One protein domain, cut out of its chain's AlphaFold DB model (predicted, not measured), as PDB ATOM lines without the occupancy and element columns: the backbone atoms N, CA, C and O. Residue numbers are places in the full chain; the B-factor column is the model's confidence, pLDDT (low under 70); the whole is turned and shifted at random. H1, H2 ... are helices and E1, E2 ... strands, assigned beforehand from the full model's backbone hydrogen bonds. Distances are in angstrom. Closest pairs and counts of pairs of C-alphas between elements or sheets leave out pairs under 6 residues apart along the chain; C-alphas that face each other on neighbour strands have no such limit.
ATOM      1  N   PHE A   3     386.224 308.044 381.882       91.31
ATOM      2  CA  PHE A   3     384.984 308.759 382.167       91.31
ATOM      3  C   PHE A   3     384.357 309.269 380.871       91.31
ATOM      4  O   PHE A   3     384.723 310.332 380.374       91.31
ATOM      5  N   CYS A   4     383.414 308.505 380.330       91.75
ATOM      6  CA  CYS A   4     382.528 308.927 379.248       91.75
ATOM      7  C   CYS A   4     381.245 308.088 379.250       91.75
ATOM      8  O   CYS A   4     381.145 307.068 379.936       91.75
ATOM      9  N   ASP A   5     380.245 308.529 378.494       92.94
ATOM     10  CA  ASP A   5     379.062 307.719 378.239       92.94
ATOM     11  C   ASP A   5     379.379 306.644 377.185       92.94
ATOM     12  O   ASP A   5     379.740 306.957 376.048       92.94
ATOM     13  N   PHE A   6     379.259 305.367 377.567       95.56
ATOM     14  CA  PHE A   6     379.592 304.255 376.672       95.56
ATOM     15  C   PHE A   6     378.691 304.226 375.435       95.56
ATOM     16  O   PHE A   6     379.171 303.931 374.344       95.56
ATOM     17  N   GLN A   7     377.406 304.567 375.579       95.25
ATOM     18  CA  GLN A   7     376.484 304.565 374.446       95.25
ATOM     19  C   GLN A   7     376.860 305.635 373.417       95.25
ATOM     20  O   GLN A   7     376.791 305.385 372.216       95.25
ATOM     21  N   THR A   8     377.317 306.799 373.871       95.44
ATOM     22  CA  THR A   8     377.857 307.858 373.013       95.44
ATOM     23  C   THR A   8     379.081 307.364 372.244       95.44
ATOM     24  O   THR A   8     379.142 307.524 371.026       95.44
ATOM     25  N   LEU A   9     380.014 306.689 372.925       95.81
ATOM     26  CA  LEU A   9     381.193 306.096 372.289       95.81
ATOM     27  C   LEU A   9     380.806 305.045 371.237       95.81
ATOM     28  O   LEU A   9     381.321 305.069 370.121       95.81
ATOM     29  N   LEU A  10     379.859 304.169 371.572       95.75
ATOM     30  CA  LEU A  10     379.357 303.116 370.693       95.75
ATOM     31  C   LEU A  10     378.610 303.664 369.467       95.75
ATOM     32  O   LEU A  10     378.779 303.145 368.366       95.75
ATOM     33  N   ASN A  11     377.806 304.714 369.637       94.88
ATOM     34  CA  ASN A  11     377.067 305.355 368.546       94.88
ATOM     35  C   ASN A  11     377.988 306.105 367.578       94.88
ATOM     36  O   ASN A  11     377.670 306.223 366.399       94.88
ATOM     37  N   ASN A  12     379.116 306.613 368.076       95.50
ATOM     38  CA  ASN A  12     380.115 307.306 367.268       95.50
ATOM     39  C   ASN A  12     381.121 306.358 366.601       95.50
ATOM     40  O   ASN A  12     381.925 306.812 365.790       95.50
ATOM     41  N   HIS A  13     381.121 305.065 366.933       94.94
ATOM     42  CA  HIS A  13     381.982 304.098 366.263       94.94
ATOM     43  C   HIS A  13     381.535 303.942 364.800       94.94
ATOM     44  O   HIS A  13     380.357 303.703 364.565       94.94
ATOM     45  N   PRO A  14     382.421 304.064 363.798       89.69
ATOM     46  CA  PRO A  14     382.018 304.103 362.389       89.69
ATOM     47  C   PRO A  14     381.753 302.727 361.761       89.69
ATOM     48  O   PRO A  14     381.517 302.645 360.566       89.69
ATOM     49  N   TYR A  15     381.786 301.645 362.532       84.12
ATOM     50  CA  TYR A  15     381.408 300.295 362.096       84.12
ATOM     51  C   TYR A  15     381.992 299.851 360.727       84.12
ATOM     52  O   TYR A  15     381.237 299.609 359.786       84.12
ATOM     53  N   HIS A  16     383.323 299.821 360.562       77.44
ATOM     54  CA  HIS A  16     383.991 299.514 359.277       77.44
ATOM     55  C   HIS A  16     383.706 300.463 358.104       77.44
ATOM     56  O   HIS A  16     384.166 300.236 356.988       77.44
ATOM     57  N   THR A  17     383.013 301.579 358.328       82.44
ATOM     58  CA  THR A  17     382.714 302.544 357.260       82.44
ATOM     59  C   THR A  17     383.731 303.676 357.162       82.44
ATOM     60  O   THR A  17     383.538 304.583 356.353       82.44
ATOM     61  N   VAL A  18     384.833 303.636 357.925       82.69
ATOM     62  CA  VAL A  18     385.799 304.749 358.002       82.69
ATOM     63  C   VAL A  18     386.405 305.121 356.643       82.69
ATOM     64  O   VAL A  18     386.624 306.297 356.363       82.69
ATOM     65  N   GLU A  19     386.565 304.144 355.750       80.00
ATOM     66  CA  GLU A  19     387.001 304.332 354.359       80.00
ATOM     67  C   GLU A  19     386.073 305.259 353.561       80.00
ATOM     68  O   GLU A  19     386.525 306.030 352.714       80.00
ATOM     69  N   SER A  20     384.777 305.227 353.872       80.75
ATOM     70  CA  SER A  20     383.741 306.018 353.204       80.75
ATOM     71  C   SER A  20     383.516 307.402 353.822       80.75
ATOM     72  O   SER A  20     382.792 308.217 353.253       80.75
ATOM     73  N   MET A  21     384.142 307.704 354.967       84.25
ATOM     74  CA  MET A  21     383.863 308.928 355.733       84.25
ATOM     75  C   MET A  21     384.533 310.190 355.179       84.25
ATOM     76  O   MET A  21     384.270 311.276 355.690       84.25
ATOM     77  N   ASN A  22     385.384 310.066 354.154       86.00
ATOM     78  CA  ASN A  22     386.114 311.176 353.531       86.00
ATOM     79  C   ASN A  22     386.769 312.113 354.566       86.00
ATOM     80  O   ASN A  22     386.531 313.320 354.594       86.00
ATOM     81  N   MET A  23     387.583 311.534 355.447       89.50
ATOM     82  CA  MET A  23     388.215 312.244 356.564       89.50
ATOM     83  C   MET A  23     389.208 313.314 356.084       89.50
ATOM     84  O   MET A  23     389.440 314.319 356.757       89.50
ATOM     85  N   GLY A  24     389.797 313.114 354.903       90.31
ATOM     86  CA  GLY A  24     390.860 313.969 354.376       90.31
ATOM     87  C   GLY A  24     392.137 313.938 355.230       90.31
ATOM     88  O   GLY A  24     392.346 313.045 356.054       90.31
ATOM     89  N   GLY A  25     393.024 314.910 355.015       89.50
ATOM     90  CA  GLY A  25     394.298 315.000 355.735       89.50
ATOM     91  C   GLY A  25     395.242 313.817 355.476       89.50
ATOM     92  O   GLY A  25     395.108 313.087 354.495       89.50
ATOM     93  N   GLY A  26     396.223 313.637 356.364       89.19
ATOM     94  CA  GLY A  26     397.193 312.541 356.263       89.19
ATOM     95  C   GLY A  26     396.564 311.168 356.512       89.19
ATOM     96  O   GLY A  26     396.978 310.188 355.895       89.19
ATOM     97  N   ILE A  27     395.537 311.102 357.368       91.12
ATOM     98  CA  ILE A  27     394.878 309.839 357.722       91.12
ATOM     99  C   ILE A  27     394.097 309.229 356.547       91.12
ATOM    100  O   ILE A  27     394.109 308.011 356.387       91.12
ATOM    101  N   GLN A  28     393.498 310.039 355.663       89.62
ATOM    102  CA  GLN A  28     392.799 309.529 354.472       89.62
ATOM    103  C   GLN A  28     393.728 308.731 353.553       89.62
ATOM    104  O   GLN A  28     393.352 307.670 353.057       89.62
ATOM    105  N   SER A  29     394.954 309.219 353.351       85.25
ATOM    106  CA  SER A  29     395.967 308.527 352.547       85.25
ATOM    107  C   SER A  29     396.429 307.217 353.187       85.25
ATOM    108  O   SER A  29     396.907 306.335 352.481       85.25
ATOM    109  N   TYR A  30     396.309 307.087 354.511       85.25
ATOM    110  CA  TYR A  30     396.669 305.873 355.238       85.25
ATOM    111  C   TYR A  30     395.600 304.782 355.106       85.25
ATOM    112  O   TYR A  30     395.942 303.626 354.868       85.25
ATOM    113  N   ILE A  31     394.321 305.162 355.207       83.94
ATOM    114  CA  ILE A  31     393.172 304.245 355.167       83.94
ATOM    115  C   ILE A  31     393.094 303.473 353.836       83.94
ATOM    116  O   ILE A  31     392.826 302.280 353.842       83.94
ATOM    117  N   GLY A  32     393.406 304.105 352.701       66.62
ATOM    118  CA  GLY A  32     393.281 303.493 351.367       66.62
ATOM    119  C   GLY A  32     394.293 302.393 350.991       66.62
ATOM    120  O   GLY A  32     394.369 302.054 349.815       66.62
ATOM    121  N   ASN A  33     395.091 301.866 351.931       63.34
ATOM    122  CA  ASN A  33     396.165 300.889 351.666       63.34
ATOM    123  C   ASN A  33     395.944 299.515 352.344       63.34
ATOM    124  O   ASN A  33     396.908 298.942 352.865       63.34
ATOM    125  N   ASP A  34     394.703 299.011 352.394       55.25
ATOM    126  CA  ASP A  34     394.337 297.712 353.003       55.25
ATOM    127  C   ASP A  34     394.835 297.541 354.460       55.25
ATOM    128  O   ASP A  34     395.277 296.467 354.876       55.25
ATOM    129  N   GLN A  35     394.835 298.624 355.245       67.00
ATOM    130  CA  GLN A  35     395.334 298.622 356.625       67.00
ATOM    131  C   GLN A  35     394.221 298.297 357.628       67.00
ATOM    132  O   GLN A  35     393.075 298.692 357.450       67.00
ATOM    133  N   GLU A  36     394.570 297.636 358.736       73.62
ATOM    134  CA  GLU A  36     393.636 297.395 359.843       73.62
ATOM    135  C   GLU A  36     393.143 298.727 360.442       73.62
ATOM    136  O   GLU A  36     393.870 299.437 361.139       73.62
ATOM    137  N   THR A  37     391.872 299.054 360.205       88.81
ATOM    138  CA  THR A  37     391.266 300.347 360.561       88.81
ATOM    139  C   THR A  37     390.812 300.457 362.014       88.81
ATOM    140  O   THR A  37     390.497 301.555 362.461       88.81
ATOM    141  N   CYS A  38     390.804 299.365 362.786       91.19
ATOM    142  CA  CYS A  38     390.189 299.306 364.122       91.19
ATOM    143  C   CYS A  38     390.626 300.431 365.087       91.19
ATOM    144  O   CYS A  38     389.830 300.951 365.864       91.19
ATOM    145  N   THR A  39     391.882 300.870 365.008       94.69
ATOM    146  CA  THR A  39     392.414 301.965 365.842       94.69
ATOM    147  C   THR A  39     391.989 303.347 365.365       94.69
ATOM    148  O   THR A  39     391.796 304.245 366.185       94.69
ATOM    149  N   ILE A  40     391.786 303.505 364.060       95.00
ATOM    150  CA  ILE A  40     391.264 304.724 363.442       95.00
ATOM    151  C   ILE A  40     389.780 304.856 363.780       95.00
ATOM    152  O   ILE A  40     389.344 305.930 364.182       95.00
ATOM    153  N   GLU A  41     389.026 303.758 363.701       94.75
ATOM    154  CA  GLU A  41     387.611 303.695 364.083       94.75
ATOM    155  C   GLU A  41     387.414 304.032 365.565       94.75
ATOM    156  O   GLU A  41     386.576 304.866 365.912       94.75
ATOM    157  N   LEU A  42     388.255 303.467 366.437       96.81
ATOM    158  CA  LEU A  42     388.261 303.813 367.855       96.81
ATOM    159  C   LEU A  42     388.671 305.276 368.085       96.81
ATOM    160  O   LEU A  42     388.018 305.971 368.859       96.81
ATOM    161  N   SER A  43     389.712 305.766 367.403       97.44
ATOM    162  CA  SER A  43     390.136 307.173 367.496       97.44
ATOM    163  C   SER A  43     389.007 308.122 367.091       97.44
ATOM    164  O   SER A  43     388.757 309.114 367.775       97.44
ATOM    165  N   TYR A  44     388.281 307.792 366.019       96.44
ATOM    166  CA  TYR A  44     387.110 308.538 365.572       96.44
ATOM    167  C   TYR A  44     386.031 308.563 366.656       96.44
ATOM    168  O   TYR A  44     385.592 309.643 367.061       96.44
ATOM    169  N   ALA A  45     385.665 307.392 367.185       96.88
ATOM    170  CA  ALA A  45     384.680 307.275 368.254       96.88
ATOM    171  C   ALA A  45     385.071 308.129 369.470       96.88
ATOM    172  O   ALA A  45     384.245 308.873 370.000       96.88
ATOM    173  N   MET A  46     386.338 308.076 369.886       97.81
ATOM    174  CA  MET A  46     386.865 308.851 371.012       97.81
ATOM    175  C   MET A  46     386.788 310.361 370.757       97.81
ATOM    176  O   MET A  46     386.242 311.090 371.588       97.81
ATOM    177  N   ASN A  47     387.260 310.831 369.598       97.19
ATOM    178  CA  ASN A  47     387.241 312.253 369.245       97.19
ATOM    179  C   ASN A  47     385.811 312.808 369.195       97.19
ATOM    180  O   ASN A  47     385.543 313.876 369.750       97.19
ATOM    181  N   LYS A  48     384.859 312.070 368.608       95.62
ATOM    182  CA  LYS A  48     383.451 312.500 368.540       95.62
ATOM    183  C   LYS A  48     382.690 312.346 369.861       95.62
ATOM    184  O   LYS A  48     381.613 312.913 370.009       95.62
ATOM    185  N   SER A  49     383.275 311.659 370.843       96.31
ATOM    186  CA  SER A  49     382.701 311.471 372.184       96.31
ATOM    187  C   SER A  49     383.330 312.367 373.256       96.31
ATOM    188  O   SER A  49     383.093 312.158 374.444       96.31
ATOM    189  N   GLY A  50     384.144 313.354 372.863       93.62
ATOM    190  CA  GLY A  50     384.758 314.312 373.789       93.62
ATOM    191  C   GLY A  50     385.991 313.794 374.540       93.62
ATOM    192  O   GLY A  50     386.474 314.471 375.441       93.62
ATOM    193  N   LEU A  51     386.533 312.629 374.165       95.12
ATOM    194  CA  LEU A  51     387.780 312.070 374.713       95.12
ATOM    195  C   LEU A  51     389.035 312.545 373.953       95.12
ATOM    196  O   LEU A  51     390.047 311.854 373.980       95.12
ATOM    197  N   TRP A  52     388.938 313.674 373.243       94.94
ATOM    198  CA  TRP A  52     389.880 314.194 372.241       94.94
ATOM    199  C   TRP A  52     391.337 313.734 372.383       94.94
ATOM    200  O   TRP A  52     391.983 313.946 373.412       94.94
ATOM    201  N   ILE A  53     391.880 313.175 371.301       97.75
ATOM    202  CA  ILE A  53     393.279 312.758 371.227       97.75
ATOM    203  C   ILE A  53     394.163 314.006 371.011       97.75
ATOM    204  O   ILE A  53     394.060 314.655 369.963       97.75
ATOM    205  N   PRO A  54     395.035 314.364 371.973       97.00
ATOM    206  CA  PRO A  54     395.810 315.600 371.918       97.00
ATOM    207  C   PRO A  54     396.987 315.505 370.938       97.00
ATOM    208  O   PRO A  54     397.420 314.417 370.567       97.00
ATOM    209  N   ASP A  55     397.552 316.662 370.582       95.50
ATOM    210  CA  ASP A  55     398.756 316.752 369.742       95.50
ATOM    211  C   ASP A  55     400.025 316.265 370.459       95.50
ATOM    212  O   ASP A  55     400.909 315.669 369.836       95.50
ATOM    213  N   ASP A  56     400.134 316.498 371.772       94.81
ATOM    214  CA  ASP A  56     401.284 316.042 372.559       94.81
ATOM    215  C   ASP A  56     401.084 314.606 373.049       94.81
ATOM    216  O   ASP A  56     400.692 314.337 374.186       94.81
ATOM    217  N   LEU A  57     401.318 313.667 372.135       96.25
ATOM    218  CA  LEU A  57     401.182 312.243 372.398       96.25
ATOM    219  C   LEU A  57     402.332 311.689 373.260       96.25
ATOM    220  O   LEU A  57     403.488 312.110 373.119       96.25
ATOM    221  N   PRO A  58     402.045 310.711 374.141       95.62
ATOM    222  CA  PRO A  58     402.998 310.255 375.144       95.62
ATOM    223  C   PRO A  58     404.212 309.536 374.539       95.62
ATOM    224  O   PRO A  58     404.124 308.822 373.536       95.62
ATOM    225  N   TYR A  59     405.358 309.677 375.212       95.69
ATOM    226  CA  TYR A  59     406.557 308.881 374.946       95.69
ATOM    227  C   TYR A  59     406.435 307.483 375.568       95.69
ATOM    228  O   TYR A  59     405.984 307.322 376.708       95.69
ATOM    229  N   SER A  60     406.898 306.465 374.849       93.81
ATOM    230  CA  SER A  60     407.060 305.108 375.354       93.81
ATOM    231  C   SER A  60     408.131 304.351 374.565       93.81
ATOM    232  O   SER A  60     408.086 304.330 373.338       93.81
ATOM    233  N   PRO A  61     409.049 303.628 375.233       92.69
ATOM    234  CA  PRO A  61     409.995 302.750 374.541       92.69
ATOM    235  C   PRO A  61     409.318 301.540 373.869       92.69
ATOM    236  O   PRO A  61     409.977 300.792 373.155       92.69
ATOM    237  N   LEU A  62     408.021 301.320 374.116       88.75
ATOM    238  CA  LEU A  62     407.253 300.210 373.548       88.75
ATOM    239  C   LEU A  62     406.756 300.480 372.120       88.75
ATOM    240  O   LEU A  62     406.314 299.546 371.455       88.75
ATOM    241  N   VAL A  63     406.806 301.732 371.655       90.88
ATOM    242  CA  VAL A  63     406.330 302.126 370.322       90.88
ATOM    243  C   VAL A  63     407.486 302.523 369.413       90.88
ATOM    244  O   VAL A  63     408.545 302.974 369.859       90.88
ATOM    245  N   PHE A  64     407.284 302.353 368.109       85.06
ATOM    246  CA  PHE A  64     408.296 302.677 367.112       85.06
ATOM    247  C   PHE A  64     408.630 304.175 367.133       85.06
ATOM    248  O   PHE A  64     407.738 305.015 367.067       85.06
ATOM    249  N   GLY A  65     409.919 304.510 367.210       87.94
ATOM    250  CA  GLY A  65     410.375 305.901 367.294       87.94
ATOM    251  C   GLY A  65     410.192 306.550 368.672       87.94
ATOM    252  O   GLY A  65     410.494 307.727 368.830       87.94
ATOM    253  N   GLY A  66     409.728 305.798 369.678       91.12
ATOM    254  CA  GLY A  66     409.666 306.238 371.071       91.12
ATOM    255  C   GLY A  66     408.461 307.110 371.429       91.12
ATOM    256  O   GLY A  66     408.250 307.373 372.603       91.12
ATOM    257  N   ARG A  67     407.629 307.542 370.479       93.69
ATOM    258  CA  ARG A  67     406.428 308.354 370.745       93.69
ATOM    259  C   ARG A  67     405.213 307.739 370.064       93.69
ATOM    260  O   ARG A  67     405.343 307.245 368.948       93.69
ATOM    261  N   VAL A  68     404.056 307.775 370.737       96.62
ATOM    262  CA  VAL A  68     402.784 307.315 370.158       96.62
ATOM    263  C   VAL A  68     402.528 308.075 368.864       96.62
ATOM    264  O   VAL A  68     402.616 309.304 368.823       96.62
ATOM    265  N   ARG A  69     402.238 307.328 367.801       95.31
ATOM    266  CA  ARG A  69     402.094 307.879 366.454       95.31
ATOM    267  C   ARG A  69     400.630 308.135 366.109       95.31
ATOM    268  O   ARG A  69     399.771 307.292 366.364       95.31
ATOM    269  N   SER A  70     400.371 309.269 365.468       95.50
ATOM    270  CA  SER A  70     399.069 309.625 364.907       95.50
ATOM    271  C   SER A  70     399.212 310.307 363.549       95.50
ATOM    272  O   SER A  70     400.294 310.756 363.165       95.50
ATOM    273  N   MET A  71     398.103 310.384 362.819       95.44
ATOM    274  CA  MET A  71     397.942 311.280 361.677       95.44
ATOM    275  C   MET A  71     396.700 312.138 361.880       95.44
ATOM    276  O   MET A  71     395.764 311.723 362.563       95.44
ATOM    277  N   LYS A  72     396.689 313.327 361.277       96.06
ATOM    278  CA  LYS A  72     395.544 314.235 361.339       96.06
ATOM    279  C   LYS A  72     394.597 314.051 360.159       96.06
ATOM    280  O   LYS A  72     395.050 313.770 359.042       96.06
ATOM    281  N   ASP A  73     393.307 314.248 360.408       95.56
ATOM    282  CA  ASP A  73     392.312 314.462 359.355       95.56
ATOM    283  C   ASP A  73     392.319 315.916 358.847       95.56
ATOM    284  O   ASP A  73     393.156 316.730 359.250       95.56
ATOM    285  N   ALA A  74     391.406 316.254 357.931       95.50
ATOM    286  CA  ALA A  74     391.283 317.614 357.403       95.50
ATOM    287  C   ALA A  74     390.791 318.644 358.441       95.50
ATOM    288  O   ALA A  74     391.010 319.839 358.255       95.50
ATOM    289  N   SER A  75     390.146 318.194 359.523       95.00
ATOM    290  CA  SER A  75     389.676 319.042 360.628       95.00
ATOM    291  C   SER A  75     390.752 319.258 361.698       95.00
ATOM    292  O   SER A  75     390.597 320.115 362.565       95.00
ATOM    293  N   GLY A  76     391.861 318.517 361.622       95.81
ATOM    294  CA  GLY A  76     392.971 318.585 362.562       95.81
ATOM    295  C   GLY A  76     392.862 317.624 363.749       95.81
ATOM    296  O   GLY A  76     393.741 317.678 364.615       95.81
ATOM    297  N   ASP A  77     391.847 316.749 363.771       97.00
ATOM    298  CA  ASP A  77     391.671 315.705 364.789       97.00
ATOM    299  C   ASP A  77     392.783 314.649 364.634       97.00
ATOM    300  O   ASP A  77     393.134 314.270 363.515       97.00
ATOM    301  N   ASN A  78     393.349 314.157 365.744       97.56
ATOM    302  CA  ASN A  78     394.381 313.112 365.719       97.56
ATOM    303  C   ASN A  78     393.779 311.708 365.681       97.56
ATOM    304  O   ASN A  78     392.882 311.388 366.460       97.56
ATOM    305  N   TYR A  79     394.368 310.839 364.864       96.94
ATOM    306  CA  TYR A  79     394.001 309.432 364.745       96.94
ATOM    307  C   TYR A  79     395.230 308.560 364.951       96.94
ATOM    308  O   TYR A  79     396.191 308.627 364.180       96.94
ATOM    309  N   ILE A  80     395.201 307.748 366.004       96.81
ATOM    310  CA  ILE A  80     396.218 306.731 366.253       96.81
ATOM    311  C   ILE A  80     395.905 305.543 365.346       96.81
ATOM    312  O   ILE A  80     394.774 305.065 365.313       96.81
ATOM    313  N   TYR A  81     396.909 305.074 364.612       92.50
ATOM    314  CA  TYR A  81     396.736 304.121 363.511       92.50
ATOM    315  C   TYR A  81     397.407 302.758 363.763       92.50
ATOM    316  O   TYR A  81     397.608 301.968 362.845       92.50
ATOM    317  N   SER A  82     397.804 302.465 365.004       92.88
ATOM    318  CA  SER A  82     398.376 301.170 365.381       92.88
ATOM    319  C   SER A  82     397.874 300.726 366.744       92.88
ATOM    320  O   SER A  82     397.766 301.527 367.672       92.88
ATOM    321  N   VAL A  83     397.605 299.425 366.889       93.12
ATOM    322  CA  VAL A  83     397.055 298.863 368.130       93.12
ATOM    323  C   VAL A  83     398.038 299.041 369.283       93.12
ATOM    324  O   VAL A  83     397.634 299.410 370.379       93.12
ATOM    325  N   VAL A  84     399.340 298.855 369.040       93.50
ATOM    326  CA  VAL A  84     400.374 299.042 370.072       93.50
ATOM    327  C   VAL A  84     400.440 300.503 370.524       93.50
ATOM    328  O   VAL A  84     400.500 300.765 371.724       93.50
ATOM    329  N   ASP A  85     400.382 301.445 369.578       96.12
ATOM    330  CA  ASP A  85     400.343 302.881 369.873       96.12
ATOM    331  C   ASP A  85     399.093 303.245 370.692       96.12
ATOM    332  O   ASP A  85     399.199 303.954 371.692       96.12
ATOM    333  N   MET A  86     397.926 302.702 370.330       97.19
ATOM    334  CA  MET A  86     396.666 302.953 371.034       97.19
ATOM    335  C   MET A  86     396.668 302.372 372.452       97.19
ATOM    336  O   MET A  86     396.269 303.056 373.386       97.19
ATOM    337  N   ILE A  87     397.170 301.148 372.648       95.44
ATOM    338  CA  ILE A  87     397.314 300.547 373.986       95.44
ATOM    339  C   ILE A  87     398.183 301.439 374.877       95.44
ATOM    340  O   ILE A  87     397.805 301.751 376.005       95.44
ATOM    341  N   VAL A  88     399.331 301.892 374.359       95.44
ATOM    342  CA  VAL A  88     400.236 302.779 375.099       95.44
ATOM    343  C   VAL A  88     399.576 304.116 375.409       95.44
ATOM    344  O   VAL A  88     399.721 304.608 376.525       95.44
ATOM    345  N   TYR A  89     398.852 304.700 374.454       97.25
ATOM    346  CA  TYR A  89     398.088 305.918 374.689       97.25
ATOM    347  C   TYR A  89     397.060 305.722 375.805       97.25
ATOM    348  O   TYR A  89     397.050 306.498 376.758       97.25
ATOM    349  N   LEU A  90     396.253 304.662 375.749       97.06
ATOM    350  CA  LEU A  90     395.228 304.390 376.753       97.06
ATOM    351  C   LEU A  90     395.827 304.160 378.150       97.06
ATOM    352  O   LEU A  90     395.336 304.741 379.113       97.06
ATOM    353  N   ASP A  91     396.909 303.385 378.270       95.06
ATOM    354  CA  ASP A  91     397.579 303.125 379.556       95.06
ATOM    355  C   ASP A  91     398.304 304.349 380.141       95.06
ATOM    356  O   ASP A  91     398.558 304.399 381.347       95.06
ATOM    357  N   LYS A  92     398.687 305.323 379.306       94.69
ATOM    358  CA  LYS A  92     399.333 306.570 379.750       94.69
ATOM    359  C   LYS A  92     398.332 307.687 380.042       94.69
ATOM    360  O   LYS A  92     398.627 308.533 380.882       94.69
ATOM    361  N   THR A  93     397.188 307.691 379.364       94.94
ATOM    362  CA  THR A  93     396.149 308.724 379.490       94.94
ATOM    363  C   THR A  93     395.110 308.373 380.553       94.94
ATOM    364  O   THR A  93     394.614 309.254 381.254       94.94
ATOM    365  N   TYR A  94     394.784 307.091 380.704       93.81
ATOM    366  CA  TYR A  94     393.762 306.604 381.627       93.81
ATOM    367  C   TYR A  94     394.367 305.646 382.657       93.81
ATOM    368  O   TYR A  94     395.485 305.162 382.477       93.81
ATOM    369  N   PRO A  95     393.651 305.331 383.757       87.69
ATOM    370  CA  PRO A  95     394.111 304.307 384.682       87.69
ATOM    371  C   PRO A  95     394.366 302.989 383.949       87.69
ATOM    372  O   PRO A  95     393.534 302.579 383.133       87.69
ATOM    373  N   VAL A  96     395.495 302.366 384.294       84.94
ATOM    374  CA  VAL A  96     396.074 301.188 383.637       84.94
ATOM    375  C   VAL A  96     395.029 300.108 383.370       84.94
ATOM    376  O   VAL A  96     394.170 299.829 384.216       84.94
ATOM    377  N   SER A  97     395.128 299.495 382.191       89.69
ATOM    378  CA  SER A  97     394.293 298.368 381.791       89.69
ATOM    379  C   SER A  97     394.314 297.216 382.791       89.69
ATOM    380  O   SER A  97     395.314 296.899 383.437       89.69
ATOM    381  N   GLN A  98     393.191 296.512 382.855       92.19
ATOM    382  CA  GLN A  98     393.147 295.183 383.445       92.19
ATOM    383  C   GLN A  98     393.564 294.171 382.381       92.19
ATOM    384  O   GLN A  98     393.018 294.176 381.278       92.19
ATOM    385  N   ASN A  99     394.534 293.316 382.704       89.94
ATOM    386  CA  ASN A  99     395.032 292.297 381.788       89.94
ATOM    387  C   ASN A  99     394.501 290.918 382.184       89.94
ATOM    388  O   ASN A  99     394.832 290.393 383.248       89.94
ATOM    389  N   TYR A 100     393.712 290.324 381.299       86.56
ATOM    390  CA  TYR A 100     393.127 289.007 381.470       86.56
ATOM    391  C   TYR A 100     393.922 287.951 380.704       86.56
ATOM    392  O   TYR A 100     394.307 288.120 379.545       86.56
ATOM    393  N   ARG A 101     394.123 286.806 381.359       80.69
ATOM    394  CA  ARG A 101     394.734 285.601 380.782       80.69
ATOM    395  C   ARG A 101     393.659 284.548 380.533       80.69
ATOM    396  O   ARG A 101     393.676 283.476 381.127       80.69
ATOM    397  N   ALA A 102     392.676 284.882 379.703       70.06
ATOM    398  CA  ALA A 102     391.621 283.946 379.342       70.06
ATOM    399  C   ALA A 102     392.019 283.159 378.086       70.06
ATOM    400  O   ALA A 102     392.396 283.746 377.077       70.06
ATOM    401  N   ALA A 103     391.922 281.829 378.152       67.50
ATOM    402  CA  ALA A 103     392.177 280.954 377.005       67.50
ATOM    403  C   ALA A 103     391.008 280.918 376.002       67.50
ATOM    404  O   ALA A 103     391.171 280.411 374.897       67.50
ATOM    405  N   ASN A 104     389.826 281.404 376.401       78.12
ATOM    406  CA  ASN A 104     388.617 281.443 375.582       78.12
ATOM    407  C   ASN A 104     387.650 282.546 376.057       78.12
ATOM    408  O   ASN A 104     387.778 283.078 377.165       78.12
ATOM    409  N   ARG A 105     386.646 282.842 375.223       85.31
ATOM    410  CA  ARG A 105     385.617 283.868 375.462       85.31
ATOM    411  C   ARG A 105     384.845 283.667 376.760       85.31
ATOM    412  O   ARG A 105     384.645 284.621 377.501       85.31
ATOM    413  N   ALA A 106     384.415 282.439 377.048       85.56
ATOM    414  CA  ALA A 106     383.599 282.152 378.228       85.56
ATOM    415  C   ALA A 106     384.342 282.508 379.524       85.56
ATOM    416  O   ALA A 106     383.778 283.172 380.390       85.56
ATOM    417  N   GLY A 107     385.626 282.143 379.616       82.75
ATOM    418  CA  GLY A 107     386.471 282.483 380.759       82.75
ATOM    419  C   GLY A 107     386.773 283.980 380.878       82.75
ATOM    420  O   GLY A 107     386.968 284.475 381.986       82.75
ATOM    421  N   PHE A 108     386.811 284.710 379.761       85.94
ATOM    422  CA  PHE A 108     386.933 286.168 379.777       85.94
ATOM    423  C   PHE A 108     385.646 286.822 380.293       85.94
ATOM    424  O   PHE A 108     385.684 287.572 381.266       85.94
ATOM    425  N   VAL A 109     384.499 286.470 379.705       89.44
ATOM    426  CA  VAL A 109     383.179 287.001 380.082       89.44
ATOM    427  C   VAL A 109     382.865 286.714 381.549       89.44
ATOM    428  O   VAL A 109     382.365 287.592 382.244       89.44
ATOM    429  N   SER A 110     383.211 285.530 382.066       86.19
ATOM    430  CA  SER A 110     382.984 285.202 383.479       86.19
ATOM    431  C   SER A 110     383.782 286.084 384.442       86.19
ATOM    432  O   SER A 110     383.322 286.343 385.548       86.19
ATOM    433  N   GLN A 111     384.980 286.526 384.048       87.06
ATOM    434  CA  GLN A 111     385.820 287.405 384.870       87.06
ATOM    435  C   GLN A 111     385.433 288.878 384.726       87.06
ATOM    436  O   GLN A 111     385.587 289.654 385.668       87.06
ATOM    437  N   LEU A 112     384.966 289.272 383.543       89.44
ATOM    438  CA  LEU A 112     384.622 290.654 383.245       89.44
ATOM    439  C   LEU A 112     383.209 291.026 383.725       89.44
ATOM    440  O   LEU A 112     382.980 292.162 384.141       89.44
ATOM    441  N   GLY A 113     382.270 290.080 383.683       88.38
ATOM    442  CA  GLY A 113     380.861 290.328 383.974       88.38
ATOM    443  C   GLY A 113     380.199 291.209 382.911       88.38
ATOM    444  O   GLY A 113     380.526 291.131 381.731       88.38
ATOM    445  N   SER A 114     379.265 292.065 383.333       90.06
ATOM    446  CA  SER A 114     378.501 292.964 382.453       90.06
ATOM    447  C   SER A 114     379.195 294.301 382.164       90.06
ATOM    448  O   SER A 114     378.543 295.252 381.736       90.06
ATOM    449  N   ARG A 115     380.494 294.420 382.461       93.38
ATOM    450  CA  ARG A 115     381.240 295.674 382.308       93.38
ATOM    451  C   ARG A 115     381.423 296.013 380.836       93.38
ATOM    452  O   ARG A 115     381.672 295.130 380.019       93.38
ATOM    453  N   VAL A 116     381.352 297.304 380.533       95.62
ATOM    454  CA  VAL A 116     381.516 297.860 379.187       95.62
ATOM    455  C   VAL A 116     382.800 298.677 379.104       95.62
ATOM    456  O   VAL A 116     383.284 299.202 380.113       95.62
ATOM    457  N   GLY A 117     383.397 298.770 377.921       96.75
ATOM    458  CA  GLY A 117     384.651 299.503 377.781       96.75
ATOM    459  C   GLY A 117     385.373 299.295 376.465       96.75
ATOM    460  O   GLY A 117     384.774 298.917 375.467       96.75
ATOM    461  N   ILE A 118     386.677 299.546 376.478       97.31
ATOM    462  CA  ILE A 118     387.578 299.277 375.357       97.31
ATOM    463  C   ILE A 118     388.305 297.962 375.641       97.31
ATOM    464  O   ILE A 118     388.836 297.776 376.738       97.31
ATOM    465  N   ILE A 119     388.350 297.063 374.659       94.50
ATOM    466  CA  ILE A 119     389.056 295.782 374.728       94.50
ATOM    467  C   ILE A 119     390.139 295.718 373.654       94.50
ATOM    468  O   ILE A 119     389.855 295.951 372.483       94.50
ATOM    469  N   ALA A 120     391.369 295.370 374.038       92.94
ATOM    470  CA  ALA A 120     392.444 295.025 373.114       92.94
ATOM    471  C   ALA A 120     392.827 293.548 373.255       92.94
ATOM    472  O   ALA A 120     393.030 293.033 374.356       92.94
ATOM    473  N   LEU A 121     392.958 292.869 372.121       88.50
ATOM    474  CA  LEU A 121     393.234 291.441 372.027       88.50
ATOM    475  C   LEU A 121     394.657 291.269 371.494       88.50
ATOM    476  O   LEU A 121     394.930 291.263 370.288       88.50
ATOM    477  N   GLY A 122     395.601 291.213 372.437       86.44
ATOM    478  CA  GLY A 122     397.024 291.350 372.157       86.44
ATOM    479  C   GLY A 122     397.320 292.655 371.416       86.44
ATOM    480  O   GLY A 122     396.926 293.730 371.845       86.44
ATOM    481  N   HIS A 123     398.026 292.546 370.292       85.38
ATOM    482  CA  HIS A 123     398.374 293.675 369.421       85.38
ATOM    483  C   HIS A 123     397.621 293.671 368.079       85.38
ATOM    484  O   HIS A 123     398.023 294.387 367.172       85.38
ATOM    485  N   ARG A 124     396.618 292.794 367.919       82.19
ATOM    486  CA  ARG A 124     395.965 292.546 366.621       82.19
ATOM    487  C   ARG A 124     394.677 293.323 366.445       82.19
ATOM    488  O   ARG A 124     394.340 293.721 365.347       82.19
ATOM    489  N   HIS A 125     393.926 293.477 367.525       89.00
ATOM    490  CA  HIS A 125     392.611 294.079 367.446       89.00
ATOM    491  C   HIS A 125     392.329 294.876 368.704       89.00
ATOM    492  O   HIS A 125     392.714 294.472 369.804       89.00
ATOM    493  N   ILE A 126     391.651 296.001 368.528       92.94
ATOM    494  CA  ILE A 126     391.103 296.804 369.607       92.94
ATOM    495  C   ILE A 126     389.722 297.297 369.191       92.94
ATOM    496  O   ILE A 126     389.531 297.669 368.038       92.94
ATOM    497  N   SER A 127     388.759 297.258 370.106       94.19
ATOM    498  CA  SER A 127     387.370 297.616 369.816       94.19
ATOM    499  C   SER A 127     386.611 297.978 371.096       94.19
ATOM    500  O   SER A 127     387.157 297.921 372.203       94.19
ATOM    501  N   LEU A 128     385.352 298.378 370.948       96.12
ATOM    502  CA  LEU A 128     384.430 298.634 372.051       96.12
ATOM    503  C   LEU A 128     383.731 297.338 372.452       96.12
ATOM    504  O   LEU A 128     383.186 296.652 371.597       96.12
ATOM    505  N   TRP A 129     383.722 297.031 373.745       95.00
ATOM    506  CA  TRP A 129     383.076 295.876 374.361       95.00
ATOM    507  C   TRP A 129     381.790 296.292 375.081       95.00
ATOM    508  O   TRP A 129     381.837 297.083 376.023       95.00
ATOM    509  N   ASP A 130     380.654 295.723 374.676       93.62
ATOM    510  CA  ASP A 130     379.308 296.090 375.153       93.62
ATOM    511  C   ASP A 130     378.820 295.292 376.378       93.62
ATOM    512  O   ASP A 130     377.648 295.348 376.750       93.62
ATOM    513  N   GLY A 131     379.710 294.526 377.014       91.50
ATOM    514  CA  GLY A 131     379.366 293.605 378.104       91.50
ATOM    515  C   GLY A 131     379.083 292.180 377.629       91.50
ATOM    516  O   GLY A 131     379.026 291.263 378.447       91.50
ATOM    517  N   LYS A 132     378.933 291.963 376.319       88.62
ATOM    518  CA  LYS A 132     378.680 290.646 375.728       88.62
ATOM    519  C   LYS A 132     379.611 290.331 374.573       88.62
ATOM    520  O   LYS A 132     380.013 289.176 374.472       88.62
ATOM    521  N   GLN A 133     379.898 291.291 373.706       89.75
ATOM    522  CA  GLN A 133     380.711 291.150 372.500       89.75
ATOM    523  C   GLN A 133     381.412 292.478 372.191       89.75
ATOM    524  O   GLN A 133     381.018 293.531 372.699       89.75
ATOM    525  N   TYR A 134     382.451 292.442 371.357       90.19
ATOM    526  CA  TYR A 134     382.994 293.671 370.787       90.19
ATOM    527  C   TYR A 134     382.328 294.022 369.451       90.19
ATOM    528  O   TYR A 134     381.704 293.173 368.805       90.19
ATOM    529  N   VAL A 135     382.433 295.290 369.050       88.31
ATOM    530  CA  VAL A 135     381.875 295.783 367.783       88.31
ATOM    531  C   VAL A 135     382.437 294.960 366.619       88.31
ATOM    532  O   VAL A 135     383.652 294.842 366.483       88.31
ATOM    533  N   HIS A 136     381.539 294.372 365.818       77.06
ATOM    534  CA  HIS A 136     381.827 293.458 364.699       77.06
ATOM    535  C   HIS A 136     382.467 292.107 365.039       77.06
ATOM    536  O   HIS A 136     383.035 291.457 364.165       77.06
ATOM    537  N   GLU A 137     382.290 291.594 366.262       83.44
ATOM    538  CA  GLU A 137     382.822 290.270 366.643       83.44
ATOM    539  C   GLU A 137     382.441 289.131 365.672       83.44
ATOM    540  O   GLU A 137     383.198 288.178 365.526       83.44
ATOM    541  N   LYS A 138     381.297 289.225 364.980       77.25
ATOM    542  CA  LYS A 138     380.841 288.206 364.013       77.25
ATOM    543  C   LYS A 138     381.420 288.353 362.604       77.25
ATOM    544  O   LYS A 138     381.331 287.408 361.827       77.25
ATOM    545  N   GLU A 139     381.928 289.530 362.263       70.81
ATOM    546  CA  GLU A 139     382.478 289.843 360.935       70.81
ATOM    547  C   GLU A 139     384.002 289.685 360.912       70.81
ATOM    548  O   GLU A 139     384.607 289.552 359.850       70.81
ATOM    549  N   PHE A 140     384.620 289.646 362.091       68.69
ATOM    550  CA  PHE A 140     386.041 289.407 362.265       68.69
ATOM    551  C   PHE A 140     386.357 287.908 362.379       68.69
ATOM    552  O   PHE A 140     385.499 287.086 362.708       68.69
ATOM    553  N   TYR A 141     387.612 287.530 362.121       67.44
ATOM    554  CA  TYR A 141     388.058 286.155 362.358       67.44
ATOM    555  C   TYR A 141     387.946 285.808 363.849       67.44
ATOM    556  O   TYR A 141     388.175 286.658 364.708       67.44
ATOM    557  N   ASP A 142     387.599 284.557 364.168       73.94
ATOM    558  CA  ASP A 142     387.417 284.117 365.554       73.94
ATOM    559  C   ASP A 142     388.740 284.188 366.335       73.94
ATOM    560  O   ASP A 142     389.582 283.289 366.295       73.94
ATOM    561  N   ILE A 143     388.915 285.291 367.058       74.31
ATOM    562  CA  ILE A 143     390.070 285.557 367.921       74.31
ATOM    563  C   ILE A 143     389.977 284.888 369.288       74.31
ATOM    564  O   ILE A 143     390.925 284.961 370.070       74.31
ATOM    565  N   TRP A 144     388.865 284.215 369.581       78.06
ATOM    566  CA  TRP A 144     388.651 283.513 370.839       78.06
ATOM    567  C   TRP A 144     389.057 282.041 370.782       78.06
ATOM    568  O   TRP A 144     389.156 281.411 371.839       78.06
ATOM    569  N   SER A 145     389.291 281.484 369.590       78.69
ATOM    570  CA  SER A 145     389.583 280.062 369.406       78.69
ATOM    571  C   SER A 145     390.838 279.798 368.567       78.69
ATOM    572  O   SER A 145     391.470 280.701 368.014       78.69
ATOM    573  N   GLY A 146     391.252 278.528 368.543       79.38
ATOM    574  CA  GLY A 146     392.403 278.061 367.775       79.38
ATOM    575  C   GLY A 146     393.712 278.773 368.126       79.38
ATOM    576  O   GLY A 146     393.979 279.126 369.279       79.38
ATOM    577  N   GLU A 147     394.550 278.980 367.111       77.62
ATOM    578  CA  GLU A 147     395.839 279.661 367.260       77.62
ATOM    579  C   GLU A 147     395.673 281.129 367.687       77.62
ATOM    580  O   GLU A 147     396.499 281.659 368.436       77.62
ATOM    581  N   TYR A 148     394.587 281.783 367.273       76.75
ATOM    582  CA  TYR A 148     394.319 283.177 367.619       76.75
ATOM    583  C   TYR A 148     393.964 283.340 369.097       76.75
ATOM    584  O   TYR A 148     394.566 284.186 369.761       76.75
ATOM    585  N   GLY A 149     393.116 282.461 369.639       76.56
ATOM    586  CA  GLY A 149     392.821 282.401 371.073       76.56
ATOM    587  C   GLY A 149     394.066 282.103 371.914       76.56
ATOM    588  O   GLY A 149     394.331 282.785 372.907       76.56
ATOM    589  N   ALA A 150     394.908 281.159 371.477       78.62
ATOM    590  CA  ALA A 150     396.180 280.870 372.145       78.62
ATOM    591  C   ALA A 150     397.146 282.073 372.117       78.62
ATOM    592  O   ALA A 150     397.812 282.380 373.113       78.62
ATOM    593  N   SER A 151     397.205 282.790 370.991       79.88
ATOM    594  CA  SER A 151     398.015 284.000 370.833       79.88
ATOM    595  C   SER A 151     397.516 285.138 371.725       79.88
ATOM    596  O   SER A 151     398.329 285.774 372.402       79.88
ATOM    597  N   ALA A 152     396.200 285.357 371.791       78.44
ATOM    598  CA  ALA A 152     395.574 286.343 372.669       78.44
ATOM    599  C   ALA A 152     395.846 286.026 374.146       78.44
ATOM    600  O   ALA A 152     396.309 286.896 374.878       78.44
ATOM    601  N   ALA A 153     395.704 284.768 374.576       78.75
ATOM    602  CA  ALA A 153     396.026 284.353 375.944       78.75
ATOM    603  C   ALA A 153     397.501 284.627 376.310       78.75
ATOM    604  O   ALA A 153     397.814 285.122 377.402       78.75
ATOM    605  N   LYS A 154     398.424 284.363 375.375       83.62
ATOM    606  CA  LYS A 154     399.863 284.610 375.556       83.62
ATOM    607  C   LYS A 154     400.205 286.103 375.584       83.62
ATOM    608  O   LYS A 154     401.036 286.524 376.391       83.62
ATOM    609  N   ARG A 155     399.591 286.907 374.717       83.69
ATOM    610  CA  ARG A 155     399.877 288.347 374.578       83.69
ATOM    611  C   ARG A 155     399.100 289.216 375.573       83.69
ATOM    612  O   ARG A 155     399.568 290.301 375.895       83.69
ATOM    613  N   GLY A 156     398.011 288.694 376.126       86.94
ATOM    614  CA  GLY A 156     397.127 289.380 377.061       86.94
ATOM    615  C   GLY A 156     395.879 289.933 376.379       86.94
ATOM    616  O   GLY A 156     395.895 290.275 375.195       86.94
ATOM    617  N   ILE A 157     394.805 290.017 377.161       90.12
ATOM    618  CA  ILE A 157     393.563 290.700 376.803       90.12
ATOM    619  C   ILE A 157     393.461 291.915 377.715       90.12
ATOM    620  O   ILE A 157     393.291 291.767 378.924       90.12
ATOM    621  N   PHE A 158     393.603 293.106 377.149       93.38
ATOM    622  CA  PHE A 158     393.630 294.356 377.901       93.38
ATOM    623  C   PHE A 158     392.250 294.996 377.881       93.38
ATOM    624  O   PHE A 158     391.610 295.059 376.832       93.38
ATOM    625  N   PHE A 159     391.792 295.468 379.034       95.38
ATOM    626  CA  PHE A 159     390.479 296.076 379.176       95.38
ATOM    627  C   PHE A 159     390.557 297.404 379.926       95.38
ATOM    628  O   PHE A 159     391.072 297.466 381.050       95.38
ATOM    629  N   TRP A 160     389.987 298.448 379.326       96.62
ATOM    630  CA  TRP A 160     389.764 299.745 379.956       96.62
ATOM    631  C   TRP A 160     388.267 299.956 380.126       96.62
ATOM    632  O   TRP A 160     387.536 300.181 379.164       96.62
ATOM    633  N   GLU A 161     387.815 299.895 381.373       95.88
ATOM    634  CA  GLU A 161     386.414 300.130 381.698       95.88
ATOM    635  C   GLU A 161     386.002 301.565 381.405       95.88
ATOM    636  O   GLU A 161     386.700 302.503 381.809       95.88
ATOM    637  N   VAL A 162     384.840 301.714 380.776       95.62
ATOM    638  CA  VAL A 162     384.176 302.995 380.552       95.62
ATOM    639  C   VAL A 162     383.018 303.117 381.534       95.62
ATOM    640  O   VAL A 162     382.178 302.223 381.619       95.62
ATOM    641  N   LYS A 163     382.962 304.230 382.268       92.56
ATOM    642  CA  LYS A 163     381.840 304.556 383.153       92.56
ATOM    643  C   LYS A 163     381.372 305.985 382.932       92.56
ATOM    644  O   LYS A 163     382.179 306.913 382.865       92.56
ATOM    645  N   SER A 164     380.055 306.168 382.904       89.31
ATOM    646  CA  SER A 164     379.460 307.499 382.973       89.31
ATOM    647  C   SER A 164     379.562 308.034 384.402       89.31
ATOM    648  O   SER A 164     379.560 307.266 385.369       89.31
ATOM    649  N   PHE A 165     379.600 309.358 384.554       85.25
ATOM    650  CA  PHE A 165     379.579 309.984 385.879       85.25
ATOM    651  C   PHE A 165     378.359 309.532 386.700       85.25
ATOM    652  O   PHE A 165     378.505 309.177 387.865       85.25
ATOM    653  N   ALA A 166     377.187 309.437 386.062       83.94
ATOM    654  CA  ALA A 166     375.969 308.925 386.686       83.94
ATOM    655  C   ALA A 166     376.131 307.489 387.209       83.94
ATOM    656  O   ALA A 166     375.730 307.208 388.334       83.94
ATOM    657  N   SER A 167     376.768 306.593 386.443       83.44
ATOM    658  CA  SER A 167     376.989 305.215 386.904       83.44
ATOM    659  C   SER A 167     377.904 305.150 388.128       83.44
ATOM    660  O   SER A 167     377.626 304.403 389.059       83.44
ATOM    661  N   VAL A 168     378.944 305.990 388.181       84.62
ATOM    662  CA  VAL A 168     379.831 306.063 389.351       84.62
ATOM    663  C   VAL A 168     379.111 306.636 390.567       84.62
ATOM    664  O   VAL A 168     379.304 306.136 391.672       84.62
ATOM    665  N   LEU A 169     378.255 307.645 390.388       84.81
ATOM    666  CA  LEU A 169     377.438 308.155 391.489       84.81
ATOM    667  C   LEU A 169     376.472 307.090 392.021       84.81
ATOM    668  O   LEU A 169     376.376 306.925 393.233       84.81
ATOM    669  N   ASN A 170     375.806 306.335 391.145       84.69
ATOM    670  CA  ASN A 170     374.913 305.254 391.566       84.69
ATOM    671  C   ASN A 170     375.658 304.146 392.323       84.69
ATOM    672  O   ASN A 170     375.144 303.653 393.324       84.69
ATOM    673  N   ASP A 171     376.881 303.804 391.910       82.31
ATOM    674  CA  ASP A 171     377.714 302.817 392.610       82.31
ATOM    675  C   ASP A 171     378.104 303.270 394.028       82.31
ATOM    676  O   ASP A 171     378.221 302.443 394.929       82.31
ATOM    677  N   ILE A 172     378.331 304.575 394.227       83.56
ATOM    678  CA  ILE A 172     378.750 305.142 395.520       83.56
ATOM    679  C   ILE A 172     377.555 305.349 396.453       83.56
ATOM    680  O   ILE A 172     377.663 305.126 397.658       83.56
ATOM    681  N   TYR A 173     376.439 305.830 395.909       83.81
ATOM    682  CA  TYR A 173     375.322 306.339 396.702       83.81
ATOM    683  C   TYR A 173     374.086 305.435 396.692       83.81
ATOM    684  O   TYR A 173     373.155 305.719 397.439       83.81
ATOM    685  N   HIS A 174     374.074 304.357 395.900       72.69
ATOM    686  CA  HIS A 174     372.954 303.415 395.780       72.69
ATOM    687  C   HIS A 174     371.600 304.113 395.567       72.69
ATOM    688  O   HIS A 174     370.625 303.799 396.245       72.69
TER     689      HIS A 174
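This is residues 3 to 174 of the 176 residues of an uncharacterized protein of Dyadobacter luticola (UniProt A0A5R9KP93). A twisted sheet of four strands has H4 slantwise over one face, and H1, apart from H4, on that same face beside the strands; H3 lies between the edge strand E5 and a small hairpin, E1 and E2, which H2 covers at the far end. H5 and H6 lie by the sheet's other parts, and residues 169 to 174, mostly of H7, stick out. The printed part has 172 residues, with seven named helices and six named strands in the order H1 H2 H3 E1 E2 H4 E3 H5 E4 E5 H6 E6 H7. The larger sheet runs E3, E6, E4, E5, all antiparallel; the class is mixed. The whole is compact, with a radius of gyration of the C-alphas of 15.9 A and spans of 43 by 42 by 33 A.

The larger sheet holds E3, residues 98 to 100, E6, 157 to 163 and 19.2 A long, E4, 117 to 121, 13.1 A, and E5, 125 to 129, 11.9 A. The smaller holds E1, 70 to 72, and E2, 78 to 80. H1 is residues 6 to 11, from C-alpha 6 at (379.592, 304.255, 376.672); H2 25 to 31; H3 38 to 48, 15.5 A; H4 83 to 93, 15.1 A; H5 105 to 112; H6 146 to 155, 14.4 A; H7 165 to 173, to C-alpha 173 at (375.322, 306.339, 396.702).

The larger sheet is only just strongly twisted, its C-alphas up to 4.5 A off the best plane. N 98 and O 159 join E3 and E6 at 2.9 A, N 120 and O 158 E6 and E4 at 2.8 A, and N 121 and O 125 the hairpin E4 and E5 at 2.8 A, each within hydrogen-bond range. E3, H5, E4 and E5, H6, E6 are split strand-helix-strand units, each with another strand between its two same-way strands; both crossovers are right-handed. H1 and H4 on the same face make two layers, helices on one face of a sheet. H4 is over E6 and E4, slantwise, at a height over the sheet of 10.2 A. H1 is over none. H6, on the same face, is over none; the closest C-alphas of H6 and E4 are Ala 152 and Leu 121, 5.6 A. H3 and H5 only graze the sheet. H3 touches H1, closest C-alphas Ala 45 and Leu 9, 5.5 A, about perpendicular at 74 degrees. H3 and H4 only just touch, only at their ends, with 3 pairs of C-alphas within 8 A, the closest Thr 39 and Val 83, 6.0 A. The closest C-alphas of H3 and E2 are Ser 43 and Tyr 79, 5.3 A; of H2 and E1, Ile 27 and Met 71, 5.2 A. In the hairpin E1 and E2, N 79 and O 71 are 2.8 A apart. Every O i to N i+4 pair is within hydrogen-bond range in H1, H3, H4, H6 and H7; H2 has 2 of 3 and H5 3 of 4.

The C-alphas farthest apart are Asn 33 and Tyr 173, 49.9 A. The printed part has no cut. The links H1 to H2, H3 to E1 and E5 to H6 are long. Residues 32 to 35, 103 and 140 to 141 have pLDDT under 70.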